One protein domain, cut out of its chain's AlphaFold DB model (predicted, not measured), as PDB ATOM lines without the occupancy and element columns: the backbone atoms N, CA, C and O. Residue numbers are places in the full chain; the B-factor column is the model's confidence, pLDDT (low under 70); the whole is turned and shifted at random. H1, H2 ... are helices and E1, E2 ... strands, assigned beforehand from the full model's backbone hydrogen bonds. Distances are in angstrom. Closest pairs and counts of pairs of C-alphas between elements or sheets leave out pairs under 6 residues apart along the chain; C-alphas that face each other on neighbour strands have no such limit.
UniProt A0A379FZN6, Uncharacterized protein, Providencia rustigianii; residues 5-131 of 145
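Overview. This is residues 5 to 131 of the 145 residues of an uncharacterized protein of Providencia rustigianii (UniProt A0A379FZN6). One twisted sheet of five antiparallel strands forms a slab, with H2 crossing slantwise over one face and no named helix over the other. The strands stand side by side in chain order, E1 - E2 - E3 - E4 - E5, a meander in which each is the antiparallel neighbour of the one before; the hairpin of E1 and E2 runs along the longest axis, and short H1 only grazes the sheet. The printed part has 127 residues, with two named helices and five named strands in the order H1 E1 E2 E3 E4 E5 H2, a mixed class in two layers, H2 on one face of the sheet. It is only just compact, close to loose, with a radius of gyration of the C-alphas of 16.3 A, and elongated, spanning 51 by 31 by 28 A.

Arrangement. Edge strand E1, residues 16 to 30, bends by 64 degrees at residue 19 and forms a hairpin with E2, residues 36 to 49, where N 24 and O 42 are 2.8 A apart, within hydrogen-bond range. E2 and E3, residues 54 to 63, are a hairpin at 164 degrees, with N 43 to O 60 at 2.8 A. E3 and E4, residues 79 to 85, are a hairpin with N 57 to O 82 at 2.8 A. E4 and edge strand E5, residues 101 to 105, are a hairpin with N 81 to O 103 at 2.8 A. H2, residues 111 to 126, is on the sheet at a height of 10.1 A, over E2 and E3, slantwise to the strands at 55 degrees to E2 on the local plane. The closest C-alphas of E1 and H2 are those of Ala 21 and Ile 125, 6.0 A apart. H1, residues 5 to 10, only grazes the sheet with residues 7 to 8. H1 and H2 are close but not clearly touching, C-alphas 5 and 120 being 7.9 A apart. In H1 and H2 every O i to N i+4 pair is within hydrogen-bond range.

Along the chain. E2 measures 42.2 A from first to last C-alpha, E1 39.6 A, E3 30.4 A, H2 22.5 A and E4 20.1 A; E5 and H1 are shorter. H1 begins at C-alpha 5, (20.198, 4.116, -44.028), E2 begins at C-alpha 36, (-5.657, -17.615, -38.386), and H2 ends at C-alpha 126, (23.607, -10.291, -40.960).

Size, cuts and confidence. The two C-alphas farthest apart, those of Arg 33 and Asp 51, are 52.0 A apart. The printed part has no cut. The links E3 to E4 and E4 to E5 are long, 15 residues each; in the latter, residues 87 to 88 pair antiparallel with residues 93 to 94. The mean pLDDT of the printed part is 78.3; 27 residues are under 70, among them residues 29 to 36, 92 to 100 and 106 to 109.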
ATOM      1  N   SER A   5      19.321   2.965 -43.792       88.00
ATOM      2  CA  SER A   5      20.198   4.116 -44.028       88.00
ATOM      3  C   SER A   5      19.425   5.428 -44.156       88.00
ATOM      4  O   SER A   5      19.915   6.461 -43.711       88.00
ATOM      5  N   ASP A   6      18.205   5.408 -44.704       88.38
ATOM      6  CA  ASP A   6      17.359   6.607 -44.740       88.38
ATOM      7  C   ASP A   6      16.986   7.069 -43.327       88.38
ATOM      8  O   ASP A   6      16.939   8.269 -43.078       88.38
ATOM      9  N   ILE A   7      16.739   6.130 -42.404       86.50
ATOM     10  CA  ILE A   7      16.455   6.437 -40.995       86.50
ATOM     11  C   ILE A   7      17.687   7.044 -40.332       86.50
ATOM     12  O   ILE A   7      17.588   8.113 -39.737       86.50
ATOM     13  N   VAL A   8      18.846   6.399 -40.481       88.69
ATOM     14  CA  VAL A   8      20.116   6.873 -39.907       88.69
ATOM     15  C   VAL A   8      20.440   8.285 -40.398       88.69
ATOM     16  O   VAL A   8      20.737   9.159 -39.590       88.69
ATOM     17  N   ASN A   9      20.303   8.538 -41.702       89.19
ATOM     18  CA  ASN A   9      20.556   9.854 -42.284       89.19
ATOM     19  C   ASN A   9      19.538  10.902 -41.829       89.19
ATOM     20  O   ASN A   9      19.928  12.003 -41.457       89.19
ATOM     21  N   HIS A  10      18.242  10.577 -41.843       86.69
ATOM     22  CA  HIS A  10      17.192  11.515 -41.441       86.69
ATOM     23  C   HIS A  10      17.322  11.934 -39.972       86.69
ATOM     24  O   HIS A  10      17.106  13.095 -39.636       86.69
ATOM     25  N   MET A  11      17.719  10.992 -39.118       83.69
ATOM     26  CA  MET A  11      17.907  11.200 -37.685       83.69
ATOM     27  C   MET A  11      19.315  11.711 -37.326       83.69
ATOM     28  O   MET A  11      19.620  11.859 -36.148       83.69
ATOM     29  N   ASN A  12      20.178  11.980 -38.316       87.12
ATOM     30  CA  ASN A  12      21.574  12.397 -38.133       87.12
ATOM     31  C   ASN A  12      22.415  11.444 -37.253       87.12
ATOM     32  O   ASN A  12      23.319  11.877 -36.541       87.12
ATOM     33  N   LEU A  13      22.169  10.135 -37.338       86.25
ATOM     34  CA  LEU A  13      22.825   9.094 -36.528       86.25
ATOM     35  C   LEU A  13      24.109   8.545 -37.165       86.25
ATOM     36  O   LEU A  13      24.546   7.440 -36.859       86.25
ATOM     37  N   ASN A  14      24.731   9.302 -38.071       84.81
ATOM     38  CA  ASN A  14      25.928   8.869 -38.803       84.81
ATOM     39  C   ASN A  14      27.166   8.697 -37.907       84.81
ATOM     40  O   ASN A  14      28.123   8.038 -38.302       84.81
ATOM     41  N   ASN A  15      27.144   9.287 -36.711       85.44
ATOM     42  CA  ASN A  15      28.208   9.164 -35.715       85.44
ATOM     43  C   ASN A  15      27.943   8.042 -34.695       85.44
ATOM     44  O   ASN A  15      28.742   7.868 -33.772       85.44
ATOM     45  N   HIS A  16      26.832   7.310 -34.836       87.88
ATOM     46  CA  HIS A  16      26.481   6.190 -33.971       87.88
ATOM     47  C   HIS A  16      26.864   4.870 -34.632       87.88
ATOM     48  O   HIS A  16      26.624   4.647 -35.819       87.88
ATOM     49  N   ASN A  17      27.420   3.962 -33.839       88.75
ATOM     50  CA  ASN A  17      27.765   2.622 -34.283       88.75
ATOM     51  C   ASN A  17      26.666   1.648 -33.886       88.75
ATOM     52  O   ASN A  17      26.127   1.719 -32.784       88.75
ATOM     53  N   ILE A  18      26.372   0.692 -34.758       88.00
ATOM     54  CA  ILE A  18      25.471  -0.408 -34.424       88.00
ATOM     55  C   ILE A  18      26.182  -1.326 -33.421       88.00
ATOM     56  O   ILE A  18      27.213  -1.917 -33.746       88.00
ATOM     57  N   THR A  19      25.638  -1.459 -32.214       84.69
ATOM     58  CA  THR A  19      26.274  -2.217 -31.120       84.69
ATOM     59  C   THR A  19      25.552  -3.509 -30.789       84.69
ATOM     60  O   THR A  19      26.187  -4.516 -30.478       84.69
ATOM     61  N   ILE A  20      24.222  -3.506 -30.875       84.19
ATOM     62  CA  ILE A  20      23.385  -4.674 -30.603       84.19
ATOM     63  C   ILE A  20      22.327  -4.765 -31.697       84.19
ATOM     64  O   ILE A  20      21.790  -3.758 -32.153       84.19
ATOM     65  N   ALA A  21      21.987  -5.988 -32.083       84.19
ATOM     66  CA  ALA A  21      20.774  -6.270 -32.825       84.19
ATOM     67  C   ALA A  21      20.053  -7.477 -32.229       84.19
ATOM     68  O   ALA A  21      20.663  -8.390 -31.672       84.19
ATOM     69  N   GLN A  22      18.733  -7.474 -32.348       82.25
ATOM     70  CA  GLN A  22      17.867  -8.519 -31.844       82.25
ATOM     71  C   GLN A  22      16.733  -8.758 -32.827       82.25
ATOM     72  O   GLN A  22      16.086  -7.830 -33.309       82.25
ATOM     73  N   VAL A  23      16.449 -10.035 -33.054       81.44
ATOM     74  CA  VAL A  23      15.273 -10.483 -33.788       81.44
ATOM     75  C   VAL A  23      14.427 -11.310 -32.833       81.44
ATOM     76  O   VAL A  23      14.891 -12.305 -32.278       81.44
ATOM     77  N   ARG A  24      13.184 -10.889 -32.602       81.00
ATOM     78  CA  ARG A  24      12.205 -11.635 -31.809       81.00
ATOM     79  C   ARG A  24      11.111 -12.146 -32.722       81.00
ATOM     80  O   ARG A  24      10.604 -11.419 -33.567       81.00
ATOM     81  N   LYS A  25      10.715 -13.396 -32.518       77.88
ATOM     82  CA  LYS A  25       9.597 -14.007 -33.229       77.88
ATOM     83  C   LYS A  25       8.417 -14.145 -32.287       77.88
ATOM     84  O   LYS A  25       8.561 -14.614 -31.159       77.88
ATOM     85  N   THR A  26       7.242 -13.798 -32.779       77.31
ATOM     86  CA  THR A  26       5.985 -14.001 -32.072       77.31
ATOM     87  C   THR A  26       4.978 -14.607 -33.034       77.31
ATOM     88  O   THR A  26       5.015 -14.380 -34.241       77.31
ATOM     89  N   VAL A  27       4.102 -15.453 -32.510       76.25
ATOM     90  CA  VAL A  27       3.000 -16.022 -33.275       76.25
ATOM     91  C   VAL A  27       1.723 -15.442 -32.697       76.25
ATOM     92  O   VAL A  27       1.449 -15.621 -31.514       76.25
ATOM     93  N   THR A  28       0.961 -14.732 -33.520       71.44
ATOM     94  CA  THR A  28      -0.350 -14.207 -33.142       71.44
ATOM     95  C   THR A  28      -1.428 -15.120 -33.720       71.44
ATOM     96  O   THR A  28      -1.456 -15.399 -34.919       71.44
ATOM     97  N   SER A  29      -2.294 -15.651 -32.854       66.56
ATOM     98  CA  SER A  29      -3.386 -16.557 -33.233       66.56
ATOM     99  C   SER A  29      -4.720 -15.992 -32.778       66.56
ATOM    100  O   SER A  29      -4.938 -15.834 -31.575       66.56
ATOM    101  N   TRP A  30      -5.611 -15.669 -33.714       59.34
ATOM    102  CA  TRP A  30      -6.915 -15.078 -33.399       59.34
ATOM    103  C   TRP A  30      -8.053 -16.018 -33.841       59.34
ATOM    104  O   TRP A  30      -7.984 -16.658 -34.891       59.34
ATOM    105  N   GLY A  31      -9.113 -16.104 -33.027       54.16
ATOM    106  CA  GLY A  31     -10.306 -16.929 -33.275       54.16
ATOM    107  C   GLY A  31     -10.365 -18.245 -32.482       54.16
ATOM    108  O   GLY A  31      -9.347 -18.823 -32.117       54.16
ATOM    109  N   LYS A  32     -11.588 -18.755 -32.240       57.59
ATOM    110  CA  LYS A  32     -11.896 -19.922 -31.373       57.59
ATOM    111  C   LYS A  32     -11.205 -21.251 -31.751       57.59
ATOM    112  O   LYS A  32     -11.308 -22.205 -30.988       57.59
ATOM    113  N   ARG A  33     -10.561 -21.352 -32.922       59.16
ATOM    114  CA  ARG A  33      -9.958 -22.594 -33.452       59.16
ATOM    115  C   ARG A  33      -8.530 -22.434 -33.997       59.16
ATOM    116  O   ARG A  33      -8.089 -23.302 -34.739       59.16
ATOM    117  N   ASN A  34      -7.810 -21.352 -33.675       54.81
ATOM    118  CA  ASN A  34      -6.461 -21.092 -34.215       54.81
ATOM    119  C   ASN A  34      -6.372 -21.192 -35.754       54.81
ATOM    120  O   ASN A  34      -5.338 -21.546 -36.305       54.81
ATOM    121  N   THR A  35      -7.452 -20.891 -36.476       55.44
ATOM    122  CA  THR A  35      -7.489 -20.976 -37.945       55.44
ATOM    123  C   THR A  35      -6.743 -19.831 -38.631       55.44
ATOM    124  O   THR A  35      -6.442 -19.929 -39.815       55.44
ATOM    125  N   LEU A  36      -6.420 -18.762 -37.899       62.81
ATOM    126  CA  LEU A  36      -5.657 -17.615 -38.386       62.81
ATOM    127  C   LEU A  36      -4.415 -17.444 -37.511       62.81
ATOM    128  O   LEU A  36      -4.449 -16.761 -36.488       62.81
ATOM    129  N   VAL A  37      -3.338 -18.121 -37.903       72.38
ATOM    130  CA  VAL A  37      -2.018 -18.019 -37.275       72.38
ATOM    131  C   VAL A  37      -1.142 -17.139 -38.152       72.38
ATOM    132  O   VAL A  37      -0.876 -17.489 -39.301       72.38
ATOM    133  N   ARG A  38      -0.670 -16.016 -37.614       77.31
ATOM    134  CA  ARG A  38       0.274 -15.127 -38.295       77.31
ATOM    135  C   ARG A  38       1.625 -15.173 -37.598       77.31
ATOM    136  O   ARG A  38       1.715 -15.159 -36.371       77.31
ATOM    137  N   SER A  39       2.685 -15.291 -38.394       83.44
ATOM    138  CA  SER A  39       4.058 -15.202 -37.896       83.44
ATOM    139  C   SER A  39       4.492 -13.748 -37.951       83.44
ATOM    140  O   SER A  39       4.493 -13.151 -39.022       83.44
ATOM    141  N   VAL A  40       4.855 -13.201 -36.800       84.56
ATOM    142  CA  VAL A  40       5.303 -11.822 -36.639       84.56
ATOM    143  C   VAL A  40       6.769 -11.838 -36.234       84.56
ATOM    144  O   VAL A  40       7.187 -12.646 -35.398       84.56
ATOM    145  N   VAL A  41       7.561 -10.962 -36.839       85.06
ATOM    146  CA  VAL A  41       8.965 -10.771 -36.488       85.06
ATOM    147  C   VAL A  41       9.174  -9.324 -36.083       85.06
ATOM    148  O   VAL A  41       8.835  -8.410 -36.828       85.06
ATOM    149  N   LYS A  42       9.752  -9.126 -34.903       86.81
ATOM    150  CA  LYS A  42      10.178  -7.826 -34.406       86.81
ATOM    151  C   LYS A  42      11.693  -7.729 -34.492       86.81
ATOM    152  O   LYS A  42      12.411  -8.494 -33.850       86.81
ATOM    153  N   TYR A  43      12.154  -6.775 -35.280       85.81
ATOM    154  CA  TYR A  43      13.546  -6.375 -35.383       85.81
ATOM    155  C   TYR A  43      13.812  -5.244 -34.407       85.81
ATOM    156  O   TYR A  43      12.967  -4.369 -34.215       85.81
ATOM    157  N   GLN A  44      14.987  -5.259 -33.799       87.62
ATOM    158  CA  GLN A  44      15.466  -4.187 -32.949       87.62
ATOM    159  C   GLN A  44      16.967  -4.022 -33.173       87.62
ATOM    160  O   GLN A  44      17.705  -5.005 -33.199       87.62
ATOM    161  N   VAL A  45      17.406  -2.788 -33.377       89.38
ATOM    162  CA  VAL A  45      18.799  -2.413 -33.621       89.38
ATOM    163  C   VAL A  45      19.139  -1.269 -32.676       89.38
ATOM    164  O   VAL A  45      18.380  -0.308 -32.565       89.38
ATOM    165  N   TRP A  46      20.262  -1.394 -31.983       90.25
ATOM    166  CA  TRP A  46      20.781  -0.407 -31.051       90.25
ATOM    167  C   TRP A  46      21.978   0.271 -31.694       90.25
ATOM    168  O   TRP A  46      22.894  -0.402 -32.174       90.25
ATOM    169  N   LEU A  47      21.946   1.595 -31.695       90.31
ATOM    170  CA  LEU A  47      23.006   2.453 -32.177       90.31
ATOM    171  C   LEU A  47      23.512   3.280 -31.001       90.31
ATOM    172  O   LEU A  47      22.736   4.031 -30.416       90.31
ATOM    173  N   ASP A  48      24.790   3.147 -30.672       88.94
ATOM    174  CA  ASP A  48      25.428   3.894 -29.587       88.94
ATOM    175  C   ASP A  48      26.379   4.944 -30.152       88.94
ATOM    176  O   ASP A  48      27.083   4.701 -31.138       88.94
ATOM    177  N   SER A  49      26.416   6.116 -29.526       88.44
ATOM    178  CA  SER A  49      27.413   7.138 -29.831       88.44
ATOM    179  C   SER A  49      28.820   6.661 -29.463       88.44
ATOM    180  O   SER A  49      29.011   5.805 -28.600       88.44
ATOM    181  N   ASN A  50      29.845   7.245 -30.089       84.75
ATOM    182  CA  ASN A  50      31.247   6.888 -29.820       84.75
ATOM    183  C   ASN A  50      31.665   7.068 -28.349       84.75
ATOM    184  O   ASN A  50      32.535   6.350 -27.858       84.75
ATOM    185  N   ASP A  51      31.066   8.032 -27.651       82.69
ATOM    186  CA  ASP A  51      31.299   8.291 -26.229       82.69
ATOM    187  C   ASP A  51      30.394   7.451 -25.306       82.69
ATOM    188  O   ASP A  51      30.518   7.544 -24.088       82.69
ATOM    189  N   ASN A  52      29.524   6.604 -25.873       75.94
ATOM    190  CA  ASN A  52      28.516   5.782 -25.195       75.94
ATOM    191  C   ASN A  52      27.532   6.564 -24.311       75.94
ATOM    192  O   ASN A  52      26.853   5.958 -23.485       75.94
ATOM    193  N   ASN A  53      27.444   7.887 -24.456       82.12
ATOM    194  CA  ASN A  53      26.516   8.707 -23.675       82.12
ATOM    195  C   ASN A  53      25.104   8.721 -24.257       82.12
ATOM    196  O   ASN A  53      24.159   9.087 -23.558       82.12
ATOM    197  N   ASP A  54      24.967   8.321 -25.518       85.00
ATOM    198  CA  ASP A  54      23.734   8.384 -26.272       85.00
ATOM    199  C   ASP A  54      23.443   7.055 -26.978       85.00
ATOM    200  O   ASP A  54      24.339   6.416 -27.537       85.00
ATOM    201  N   ARG A  55      22.178   6.640 -26.956       88.50
ATOM    202  CA  ARG A  55      21.691   5.400 -27.554       88.50
ATOM    203  C   ARG A  55      20.378   5.623 -28.268       88.50
ATOM    204  O   ARG A  55      19.377   6.021 -27.676       88.50
ATOM    205  N   VAL A  56      20.336   5.202 -29.522       88.44
ATOM    206  CA  VAL A  56      19.108   5.130 -30.303       88.44
ATOM    207  C   VAL A  56      18.742   3.681 -30.555       88.44
ATOM    208  O   VAL A  56      19.552   2.868 -30.989       88.44
ATOM    209  N   VAL A  57      17.490   3.350 -30.278       89.62
ATOM    210  CA  VAL A  57      16.929   2.024 -30.488       89.62
ATOM    211  C   VAL A  57      15.888   2.117 -31.586       89.62
ATOM    212  O   VAL A  57      14.830   2.716 -31.404       89.62
ATOM    213  N   ILE A  58      16.182   1.499 -32.723       90.06
ATOM    214  CA  ILE A  58      15.270   1.405 -33.858       90.06
ATOM    215  C   ILE A  58      14.618   0.032 -33.806       90.06
ATOM    216  O   ILE A  58      15.307  -0.986 -33.794       90.06
ATOM    217  N   SER A  59      13.293  -0.015 -33.788       89.06
ATOM    218  CA  SER A  59      12.540  -1.261 -33.829       89.06
ATOM    219  C   SER A  59      11.493  -1.245 -34.930       89.06
ATOM    220  O   SER A  59      10.933  -0.202 -35.251       89.06
ATOM    221  N   GLY A  60      11.247  -2.405 -35.527       87.12
ATOM    222  CA  GLY A  60      10.251  -2.574 -36.577       87.12
ATOM    223  C   GLY A  60       9.592  -3.934 -36.469       87.12
ATOM    224  O   GLY A  60      10.264  -4.929 -36.195       87.12
ATOM    225  N   GLU A  61       8.282  -3.986 -36.670       87.50
ATOM    226  CA  GLU A  61       7.514  -5.226 -36.604       87.50
ATOM    227  C   GLU A  61       6.926  -5.558 -37.970       87.50
ATOM    228  O   GLU A  61       6.316  -4.714 -38.615       87.50
ATOM    229  N   VAL A  62       7.120  -6.793 -38.424       85.94
ATOM    230  CA  VAL A  62       6.664  -7.249 -39.735       85.94
ATOM    231  C   VAL A  62       5.860  -8.532 -39.605       85.94
ATOM    232  O   VAL A  62       6.261  -9.481 -38.925       85.94
ATOM    233  N   ILE A  63       4.726  -8.582 -40.298       86.31
ATOM    234  CA  ILE A  63       3.970  -9.819 -40.473       86.31
ATOM    235  C   ILE A  63       4.522 -10.548 -41.694       86.31
ATOM    236  O   ILE A  63       4.664  -9.965 -42.766       86.31
ATOM    237  N   LEU A  64       4.844 -11.826 -41.536       84.56
ATOM    238  CA  LEU A  64       5.381 -12.649 -42.609       84.56
ATOM    239  C   LEU A  64       4.275 -13.298 -43.436       84.56
ATOM    240  O   LEU A  64       3.225 -13.685 -42.923       84.56
ATOM    241  N   ASN A  65       4.564 -13.518 -44.717       82.94
ATOM    242  CA  ASN A  65       3.721 -14.319 -45.593       82.94
ATOM    243  C   ASN A  65       3.634 -15.788 -45.111       82.94
ATOM    244  O   ASN A  65       4.466 -16.266 -44.340       82.94
ATOM    245  N   ASN A  66       2.660 -16.550 -45.623       79.94
ATOM    246  CA  ASN A  66       2.451 -17.955 -45.230       79.94
ATOM    247  C   ASN A  66       3.678 -18.861 -45.443       79.94
ATOM    248  O   ASN A  66       3.848 -19.846 -44.727       79.94
ATOM    249  N   LYS A  67       4.525 -18.538 -46.429       79.44
ATOM    250  CA  LYS A  67       5.764 -19.272 -46.727       79.44
ATOM    251  C   LYS A  67       6.940 -18.831 -45.854       79.44
ATOM    252  O   LYS A  67       7.989 -19.453 -45.939       79.44
ATOM    253  N   LYS A  68       6.767 -17.790 -45.032       76.81
ATOM    254  CA  LYS A  68       7.771 -17.197 -44.143       76.81
ATOM    255  C   LYS A  68       9.009 -16.631 -44.840       76.81
ATOM    256  O   LYS A  68       9.986 -16.336 -44.178       76.81
ATOM    257  N   THR A  69       8.940 -16.410 -46.149       74.88
ATOM    258  CA  THR A  69      10.075 -15.946 -46.965       74.88
ATOM    259  C   THR A  69      10.183 -14.423 -47.075       74.88
ATOM    260  O   THR A  69      10.987 -13.907 -47.848       74.88
ATOM    261  N   GLY A  70       9.312 -13.684 -46.392       79.44
ATOM    262  CA  GLY A  70       9.280 -12.226 -46.437       79.44
ATOM    263  C   GLY A  70       7.948 -11.651 -45.956       79.44
ATOM    264  O   GLY A  70       7.068 -12.417 -45.545       79.44
ATOM    265  N   PRO A  71       7.780 -10.319 -46.032       84.44
ATOM    266  CA  PRO A  71       6.590  -9.632 -45.546       84.44
ATOM    267  C   PRO A  71       5.305 -10.080 -46.255       84.44
ATOM    268  O   PRO A  71       5.299 -10.410 -47.448       84.44
ATOM    269  N   GLU A  72       4.203 -10.092 -45.508       84.94
ATOM    270  CA  GLU A  72       2.850 -10.266 -46.026       84.94
ATOM    271  C   GLU A  72       2.477  -9.060 -46.905       84.94
ATOM    272  O   GLU A  72       2.752  -7.907 -46.577       84.94
ATOM    273  N   LYS A  73       1.878  -9.318 -48.072       82.81
ATOM    274  CA  LYS A  73       1.513  -8.247 -49.008       82.81
ATOM    275  C   LYS A  73       0.350  -7.428 -48.453       82.81
ATOM    276  O   LYS A  73      -0.644  -8.003 -48.024       82.81
ATOM    277  N   GLY A  74       0.449  -6.104 -48.567       77.62
ATOM    278  CA  GLY A  74      -0.608  -5.186 -48.131       77.62
ATOM    279  C   GLY A  74      -0.719  -5.054 -46.612       77.62
ATOM    280  O   GLY A  74      -1.730  -4.559 -46.125       77.62
ATOM    281  N   VAL A  75       0.294  -5.513 -45.874       80.81
ATOM    282  CA  VAL A  75       0.415  -5.306 -44.435       80.81
ATOM    283  C   VAL A  75       1.534  -4.306 -44.185       80.81
ATOM    284  O   VAL A  75       2.617  -4.429 -44.756       80.81
ATOM    285  N   ASP A  76       1.240  -3.324 -43.340       81.19
ATOM    286  CA  ASP A  76       2.197  -2.307 -42.925       81.19
ATOM    287  C   ASP A  76       3.298  -2.890 -42.019       81.19
ATOM    288  O   ASP A  76       3.109  -3.900 -41.336       81.19
ATOM    289  N   MET A  77       4.449  -2.226 -42.006       84.12
ATOM    290  CA  MET A  77       5.548  -2.467 -41.086       84.12
ATOM    291  C   MET A  77       5.704  -1.246 -40.170       84.12
ATOM    292  O   MET A  77       6.452  -0.326 -40.513       84.12
ATOM    293  N   PRO A  78       5.026  -1.217 -39.007       84.19
ATOM    294  CA  PRO A  78       5.206  -0.134 -38.054       84.19
ATOM    295  C   PRO A  78       6.642  -0.117 -37.537       84.19
ATOM    296  O   PRO A  78       7.228  -1.163 -37.225       84.19
ATOM    297  N   MET A  79       7.193   1.089 -37.412       86.31
ATOM    298  CA  MET A  79       8.509   1.298 -36.823       86.31
ATOM    299  C   MET A  79       8.464   2.306 -35.687       86.31
ATOM    300  O   MET A  79       7.751   3.308 -35.738       86.31
ATOM    301  N   GLU A  80       9.289   2.047 -34.684       88.62
ATOM    302  CA  GLU A  80       9.470   2.904 -33.525       88.62
ATOM    303  C   GLU A  80      10.949   3.195 -33.331       88.62
ATOM    304  O   GLU A  80      11.782   2.284 -33.353       88.62
ATOM    305  N   ILE A  81      11.261   4.460 -33.095       87.69
ATOM    306  CA  ILE A  81      12.602   4.936 -32.791       87.69
ATOM    307  C   ILE A  81      12.547   5.555 -31.402       87.69
ATOM    308  O   ILE A  81      11.770   6.477 -31.152       87.69
ATOM    309  N   HIS A  82      13.368   5.021 -30.508       87.31
ATOM    310  CA  HIS A  82      13.461   5.424 -29.112       87.31
ATOM    311  C   HIS A  82      14.856   5.986 -28.853       87.31
ATOM    312  O   HIS A  82      15.849   5.298 -29.096       87.31
ATOM    313  N   HIS A  83      14.934   7.222 -28.371       86.81
ATOM    314  CA  HIS A  83      16.196   7.913 -28.092       86.81
ATOM    315  C   HIS A  83      16.448   7.991 -26.585       86.81
ATOM    316  O   HIS A  83      15.595   8.480 -25.846       86.81
ATOM    317  N   TYR A  84      17.597   7.501 -26.131       83.75
ATOM    318  CA  TYR A  84      18.019   7.476 -24.733       83.75
ATOM    319  C   TYR A  84      19.353   8.199 -24.580       83.75
ATOM    320  O   TYR A  84      20.333   7.811 -25.204       83.75
ATOM    321  N   SER A  85      19.409   9.173 -23.683       80.31
ATOM    322  CA  SER A  85      20.634   9.878 -23.313       80.31
ATOM    323  C   SER A  85      21.040   9.559 -21.871       80.31
ATOM    324  O   SER A  85      20.325   8.866 -21.135       80.31
ATOM    325  N   ASP A  86      22.197  10.079 -21.463       76.94
ATOM    326  CA  ASP A  86      22.709  10.050 -20.093       76.94
ATOM    327  C   ASP A  86      23.024   8.632 -19.586       76.94
ATOM    328  O   ASP A  86      22.373   8.090 -18.681       76.94
ATOM    329  N   PHE A  87      24.056   8.013 -20.161       77.19
ATOM    330  CA  PHE A  87      24.556   6.712 -19.718       77.19
ATOM    331  C   PHE A  87      25.277   6.784 -18.359       77.19
ATOM    332  O   PHE A  87      26.279   7.478 -18.193       77.19
ATOM    333  N   ASP A  88      24.799   6.019 -17.375       71.12
ATOM    334  CA  ASP A  88      25.471   5.838 -16.086       71.12
ATOM    335  C   ASP A  88      26.579   4.789 -16.234       71.12
ATOM    336  O   ASP A  88      26.318   3.586 -16.345       71.12
ATOM    337  N   THR A  89      27.832   5.239 -16.208       66.12
ATOM    338  CA  THR A  89      29.013   4.372 -16.338       66.12
ATOM    339  C   THR A  89      29.210   3.430 -15.148       66.12
ATOM    340  O   THR A  89      29.781   2.350 -15.314       66.12
ATOM    341  N   VAL A  90      28.709   3.790 -13.960       69.69
ATOM    342  CA  VAL A  90      28.832   2.989 -12.733       69.69
ATOM    343  C   VAL A  90      27.799   1.869 -12.734       69.69
ATOM    344  O   VAL A  90      28.134   0.710 -12.496       69.69
ATOM    345  N   LYS A  91      26.542   2.199 -13.047       70.62
ATOM    346  CA  LYS A  91      25.457   1.208 -13.133       70.62
ATOM    347  C   LYS A  91      25.458   0.438 -14.450       70.62
ATOM    348  O   LYS A  91      24.812  -0.602 -14.531       70.62
ATOM    349  N   ARG A  92      26.204   0.917 -15.454       64.81
ATOM    350  CA  ARG A  92      26.224   0.411 -16.838       64.81
ATOM    351  C   ARG A  92      24.833   0.417 -17.473       64.81
ATOM    352  O   ARG A  92      24.455  -0.508 -18.192       64.81
ATOM    353  N   THR A  93      24.058   1.452 -17.174       68.88
ATOM    354  CA  THR A  93      22.664   1.597 -17.606       68.88
ATOM    355  C   THR A  93      22.372   3.045 -17.949       68.88
ATOM    356  O   THR A  93      22.895   3.939 -17.297       68.88
ATOM    357  N   PHE A  94      21.470   3.298 -18.892       69.56
ATOM    358  CA  PHE A  94      20.955   4.650 -19.102       69.56
ATOM    359  C   PHE A  94      20.202   5.121 -17.855       69.56
ATOM    360  O   PHE A  94      19.401   4.375 -17.286       69.56
ATOM    361  N   THR A  95      20.505   6.336 -17.398       60.59
ATOM    362  CA  THR A  95      19.874   6.929 -16.207       60.59
ATOM    363  C   THR A  95      18.384   7.179 -16.425       60.59
ATOM    364  O   THR A  95      17.603   7.106 -15.473       60.59
ATOM    365  N   LYS A  96      17.972   7.404 -17.678       61.09
ATOM    366  CA  LYS A  96      16.571   7.509 -18.085       61.09
ATOM    367  C   LYS A  96      16.063   6.159 -18.583       61.09
ATOM    368  O   LYS A  96      16.559   5.596 -19.553       61.09
ATOM    369  N   SER A  97      15.036   5.646 -17.907       57.66
ATOM    370  CA  SER A  97      14.333   4.410 -18.278       57.66
ATOM    371  C   SER A  97      13.306   4.601 -19.400       57.66
ATOM    372  O   SER A  97      12.820   3.618 -19.958       57.66
ATOM    373  N   HIS A  98      12.983   5.852 -19.732       56.53
ATOM    374  CA  HIS A  98      12.035   6.227 -20.775       56.53
ATOM    375  C   HIS A  98      12.769   7.017 -21.859       56.53
ATOM    376  O   HIS A  98      13.668   7.791 -21.519       56.53
ATOM    377  N   PRO A  99      12.406   6.828 -23.137       66.00
ATOM    378  CA  PRO A  99      13.024   7.566 -24.222       66.00
ATOM    379  C   PRO A  99      12.721   9.060 -24.085       66.00
ATOM    380  O   PRO A  99      11.594   9.448 -23.777       66.00
ATOM    381  N   GLU A 100      13.719   9.898 -24.335       65.88
ATOM    382  CA  GLU A 100      13.541  11.351 -24.388       65.88
ATOM    383  C   GLU A 100      12.772  11.782 -25.628       65.88
ATOM    384  O   GLU A 100      12.033  12.765 -25.606       65.88
ATOM    385  N   GLN A 101      12.951  11.032 -26.714       72.19
ATOM    386  CA  GLN A 101      12.257  11.247 -27.969       72.19
ATOM    387  C   GLN A 101      11.725   9.919 -28.493       72.19
ATOM    388  O   GLN A 101      12.428   8.904 -28.510       72.19
ATOM    389  N   TYR A 102      10.469   9.954 -28.925       76.19
ATOM    390  CA  TYR A 102       9.788   8.846 -29.572       76.19
ATOM    391  C   TYR A 102       9.355   9.289 -30.960       76.19
ATOM    392  O   TYR A 102       8.620  10.267 -31.105       76.19
ATOM    393  N   PHE A 103       9.778   8.534 -31.966       75.62
ATOM    394  CA  PHE A 103       9.297   8.699 -33.327       75.62
ATOM    395  C   PHE A 103       8.634   7.412 -33.769       75.62
ATOM    396  O   PHE A 103       9.221   6.332 -33.701       75.62
ATOM    397  N   ARG A 104       7.407   7.546 -34.257       73.19
ATOM    398  CA  ARG A 104       6.690   6.469 -34.917       73.19
ATOM    399  C   ARG A 104       6.637   6.768 -36.400       73.19
ATOM    400  O   ARG A 104       6.210   7.848 -36.799       73.19
ATOM    401  N   ILE A 105       7.079   5.810 -37.200       72.44
ATOM    402  CA  ILE A 105       6.889   5.849 -38.645       72.44
ATOM    403  C   ILE A 105       5.673   4.971 -38.909       72.44
ATOM    404  O   ILE A 105       5.762   3.743 -38.860       72.44
ATOM    405  N   ASP A 106       4.527   5.621 -39.102       62.94
ATOM    406  CA  ASP A 106       3.315   4.960 -39.570       62.94
ATOM    407  C   ASP A 106       3.439   4.665 -41.067       62.94
ATOM    408  O   ASP A 106       3.830   5.546 -41.836       62.94
ATOM    409  N   GLY A 107       3.054   3.462 -41.492       56.09
ATOM    410  CA  GLY A 107       2.614   3.256 -42.863       56.09
ATOM    411  C   GLY A 107       3.714   3.291 -43.913       56.09
ATOM    412  O   GLY A 107       3.741   4.199 -44.744       56.09
ATOM    413  N   LEU A 108       4.534   2.244 -44.019       60.91
ATOM    414  CA  LEU A 108       5.019   1.860 -45.347       60.91
ATOM    415  C   LEU A 108       3.829   1.238 -46.097       60.91
ATOM    416  O   LEU A 108       3.698   0.027 -46.216       60.91
ATOM    417  N   GLU A 109       2.920   2.080 -46.595       61.62
ATOM    418  CA  GLU A 109       1.688   1.624 -47.259       61.62
ATOM    419  C   GLU A 109       1.977   0.887 -48.575       61.62
ATOM    420  O   GLU A 109       1.193   0.052 -49.031       61.62
ATOM    421  N   ASN A 110       3.128   1.172 -49.191       76.00
ATOM    422  CA  ASN A 110       3.564   0.510 -50.408       76.00
ATOM    423  C   ASN A 110       4.288  -0.814 -50.081       76.00
ATOM    424  O   ASN A 110       5.368  -0.787 -49.481       76.00
ATOM    425  N   PRO A 111       3.793  -1.972 -50.565       76.25
ATOM    426  CA  PRO A 111       4.433  -3.269 -50.339       76.25
ATOM    427  C   PRO A 111       5.905  -3.342 -50.778       76.25
ATOM    428  O   PRO A 111       6.680  -4.122 -50.223       76.25
ATOM    429  N   ALA A 112       6.302  -2.556 -51.786       80.06
ATOM    430  CA  ALA A 112       7.692  -2.492 -52.232       80.06
ATOM    431  C   ALA A 112       8.599  -1.820 -51.190       80.06
ATOM    432  O   ALA A 112       9.727  -2.270 -50.977       80.06
ATOM    433  N   ASP A 113       8.091  -0.792 -50.512       83.31
ATOM    434  CA  ASP A 113       8.844  -0.045 -49.511       83.31
ATOM    435  C   ASP A 113       8.979  -0.865 -48.216       83.31
ATOM    436  O   ASP A 113      10.077  -0.935 -47.663       83.31
ATOM    437  N   VAL A 114       7.929  -1.599 -47.809       81.81
ATOM    438  CA  VAL A 114       7.996  -2.590 -46.709       81.81
ATOM    439  C   VAL A 114       9.083  -3.623 -46.974       81.81
ATOM    440  O   VAL A 114       9.922  -3.896 -46.116       81.81
ATOM    441  N   LYS A 115       9.097  -4.195 -48.184       82.88
ATOM    442  CA  LYS A 115      10.100  -5.189 -48.564       82.88
ATOM    443  C   LYS A 115      11.511  -4.602 -48.522       82.88
ATOM    444  O   LYS A 115      12.402  -5.243 -47.976       82.88
ATOM    445  N   SER A 116      11.707  -3.404 -49.068       86.38
ATOM    446  CA  SER A 116      12.999  -2.702 -49.053       86.38
ATOM    447  C   SER A 116      13.502  -2.462 -47.626       86.38
ATOM    448  O   SER A 116      14.650  -2.783 -47.314       86.38
ATOM    449  N   MET A 117      12.637  -1.968 -46.737       87.19
ATOM    450  CA  MET A 117      12.992  -1.697 -45.346       87.19
ATOM    451  C   MET A 117      13.344  -2.983 -44.597       87.19
ATOM    452  O   MET A 117      14.396  -3.069 -43.965       87.19
ATOM    453  N   TYR A 118      12.505  -4.011 -44.737       83.94
ATOM    454  CA  TYR A 118      12.740  -5.340 -44.180       83.94
ATOM    455  C   TYR A 118      14.081  -5.926 -44.647       83.94
ATOM    456  O   TYR A 118      14.869  -6.406 -43.831       83.94
ATOM    457  N   GLN A 119      14.380  -5.826 -45.948       85.00
ATOM    458  CA  GLN A 119      15.652  -6.280 -46.506       85.00
ATOM    459  C   GLN A 119      16.843  -5.495 -45.945       85.00
ATOM    460  O   GLN A 119      17.872  -6.072 -45.599       85.00
ATOM    461  N   SER A 120      16.703  -4.175 -45.830       86.44
ATOM    462  CA  SER A 120      17.746  -3.307 -45.293       86.44
ATOM    463  C   SER A 120      18.040  -3.590 -43.819       86.44
ATOM    464  O   SER A 120      19.208  -3.602 -43.443       86.44
ATOM    465  N   LEU A 121      17.011  -3.821 -42.998       83.50
ATOM    466  CA  LEU A 121      17.170  -4.176 -41.586       83.50
ATOM    467  C   LEU A 121      17.818  -5.552 -41.429       83.50
ATOM    468  O   LEU A 121      18.737  -5.700 -40.632       83.50
ATOM    469  N   GLY A 122      17.394  -6.543 -42.217       80.25
ATOM    470  CA  GLY A 122      17.997  -7.875 -42.180       80.25
ATOM    471  C   GLY A 122      19.494  -7.865 -42.496       80.25
ATOM    472  O   GLY A 122      20.269  -8.451 -41.745       80.25
ATOM    473  N   LYS A 123      19.921  -7.104 -43.513       82.25
ATOM    474  CA  LYS A 123      21.344  -6.953 -43.870       82.25
ATOM    475  C   LYS A 123      22.198  -6.354 -42.755       82.25
ATOM    476  O   LYS A 123      23.344  -6.755 -42.578       82.25
ATOM    477  N   VAL A 124      21.651  -5.396 -42.003       82.25
ATOM    478  CA  VAL A 124      22.347  -4.813 -40.844       82.25
ATOM    479  C   VAL A 124      22.646  -5.894 -39.808       82.25
ATOM    480  O   VAL A 124      23.751  -5.948 -39.281       82.25
ATOM    481  N   ILE A 125      21.685  -6.783 -39.557       77.19
ATOM    482  CA  ILE A 125      21.816  -7.855 -38.567       77.19
ATOM    483  C   ILE A 125      22.746  -8.966 -39.057       77.19
ATOM    484  O   ILE A 125      23.541  -9.475 -38.273       77.19
ATOM    485  N   GLU A 126      22.691  -9.318 -40.343       74.44
ATOM    486  CA  GLU A 126      23.607 -10.291 -40.960       74.44
ATOM    487  C   GLU A 126      25.076  -9.879 -40.857       74.44
ATOM    488  O   GLU A 126      25.945 -10.733 -40.693       74.44
ATOM    489  N   GLY A 127      25.356  -8.575 -40.936       68.50
ATOM    490  CA  GLY A 127      26.706  -8.036 -40.788       68.50
ATOM    491  C   GLY A 127      27.267  -8.113 -39.364       68.50
ATOM    492  O   GLY A 127      28.450  -7.836 -39.170       68.50
ATOM    493  N   MET A 128      26.453  -8.473 -38.365       72.81
ATOM    494  CA  MET A 128      26.871  -8.555 -36.965       72.81
ATOM    495  C   MET A 128      27.252  -9.978 -36.554       72.81
ATOM    496  O   MET A 128      26.673 -10.967 -37.002       72.81
ATOM    497  N   VAL A 129      28.205 -10.091 -35.624       65.69
ATOM    498  CA  VAL A 129      28.556 -11.377 -35.010       65.69
ATOM    499  C   VAL A 129      27.386 -11.844 -34.142       65.69
ATOM    500  O   VAL A 129      27.098 -11.265 -33.093       65.69
ATOM    501  N   ILE A 130      26.705 -12.900 -34.583       60.72
ATOM    502  CA  ILE A 130      25.585 -13.496 -33.856       60.72
ATOM    503  C   ILE A 130      26.124 -14.143 -32.577       60.72
ATOM    504  O   ILE A 130      26.859 -15.126 -32.630       60.72
ATOM    505  N   ASN A 131      25.731 -13.623 -31.412       54.66
ATOM    506  CA  ASN A 131      25.961 -14.320 -30.150       54.66
ATOM    507  C   ASN A 131      24.971 -15.500 -30.062       54.66
ATOM    508  O   ASN A 131      23.796 -15.325 -29.739       54.66
TER     509      ASN A 131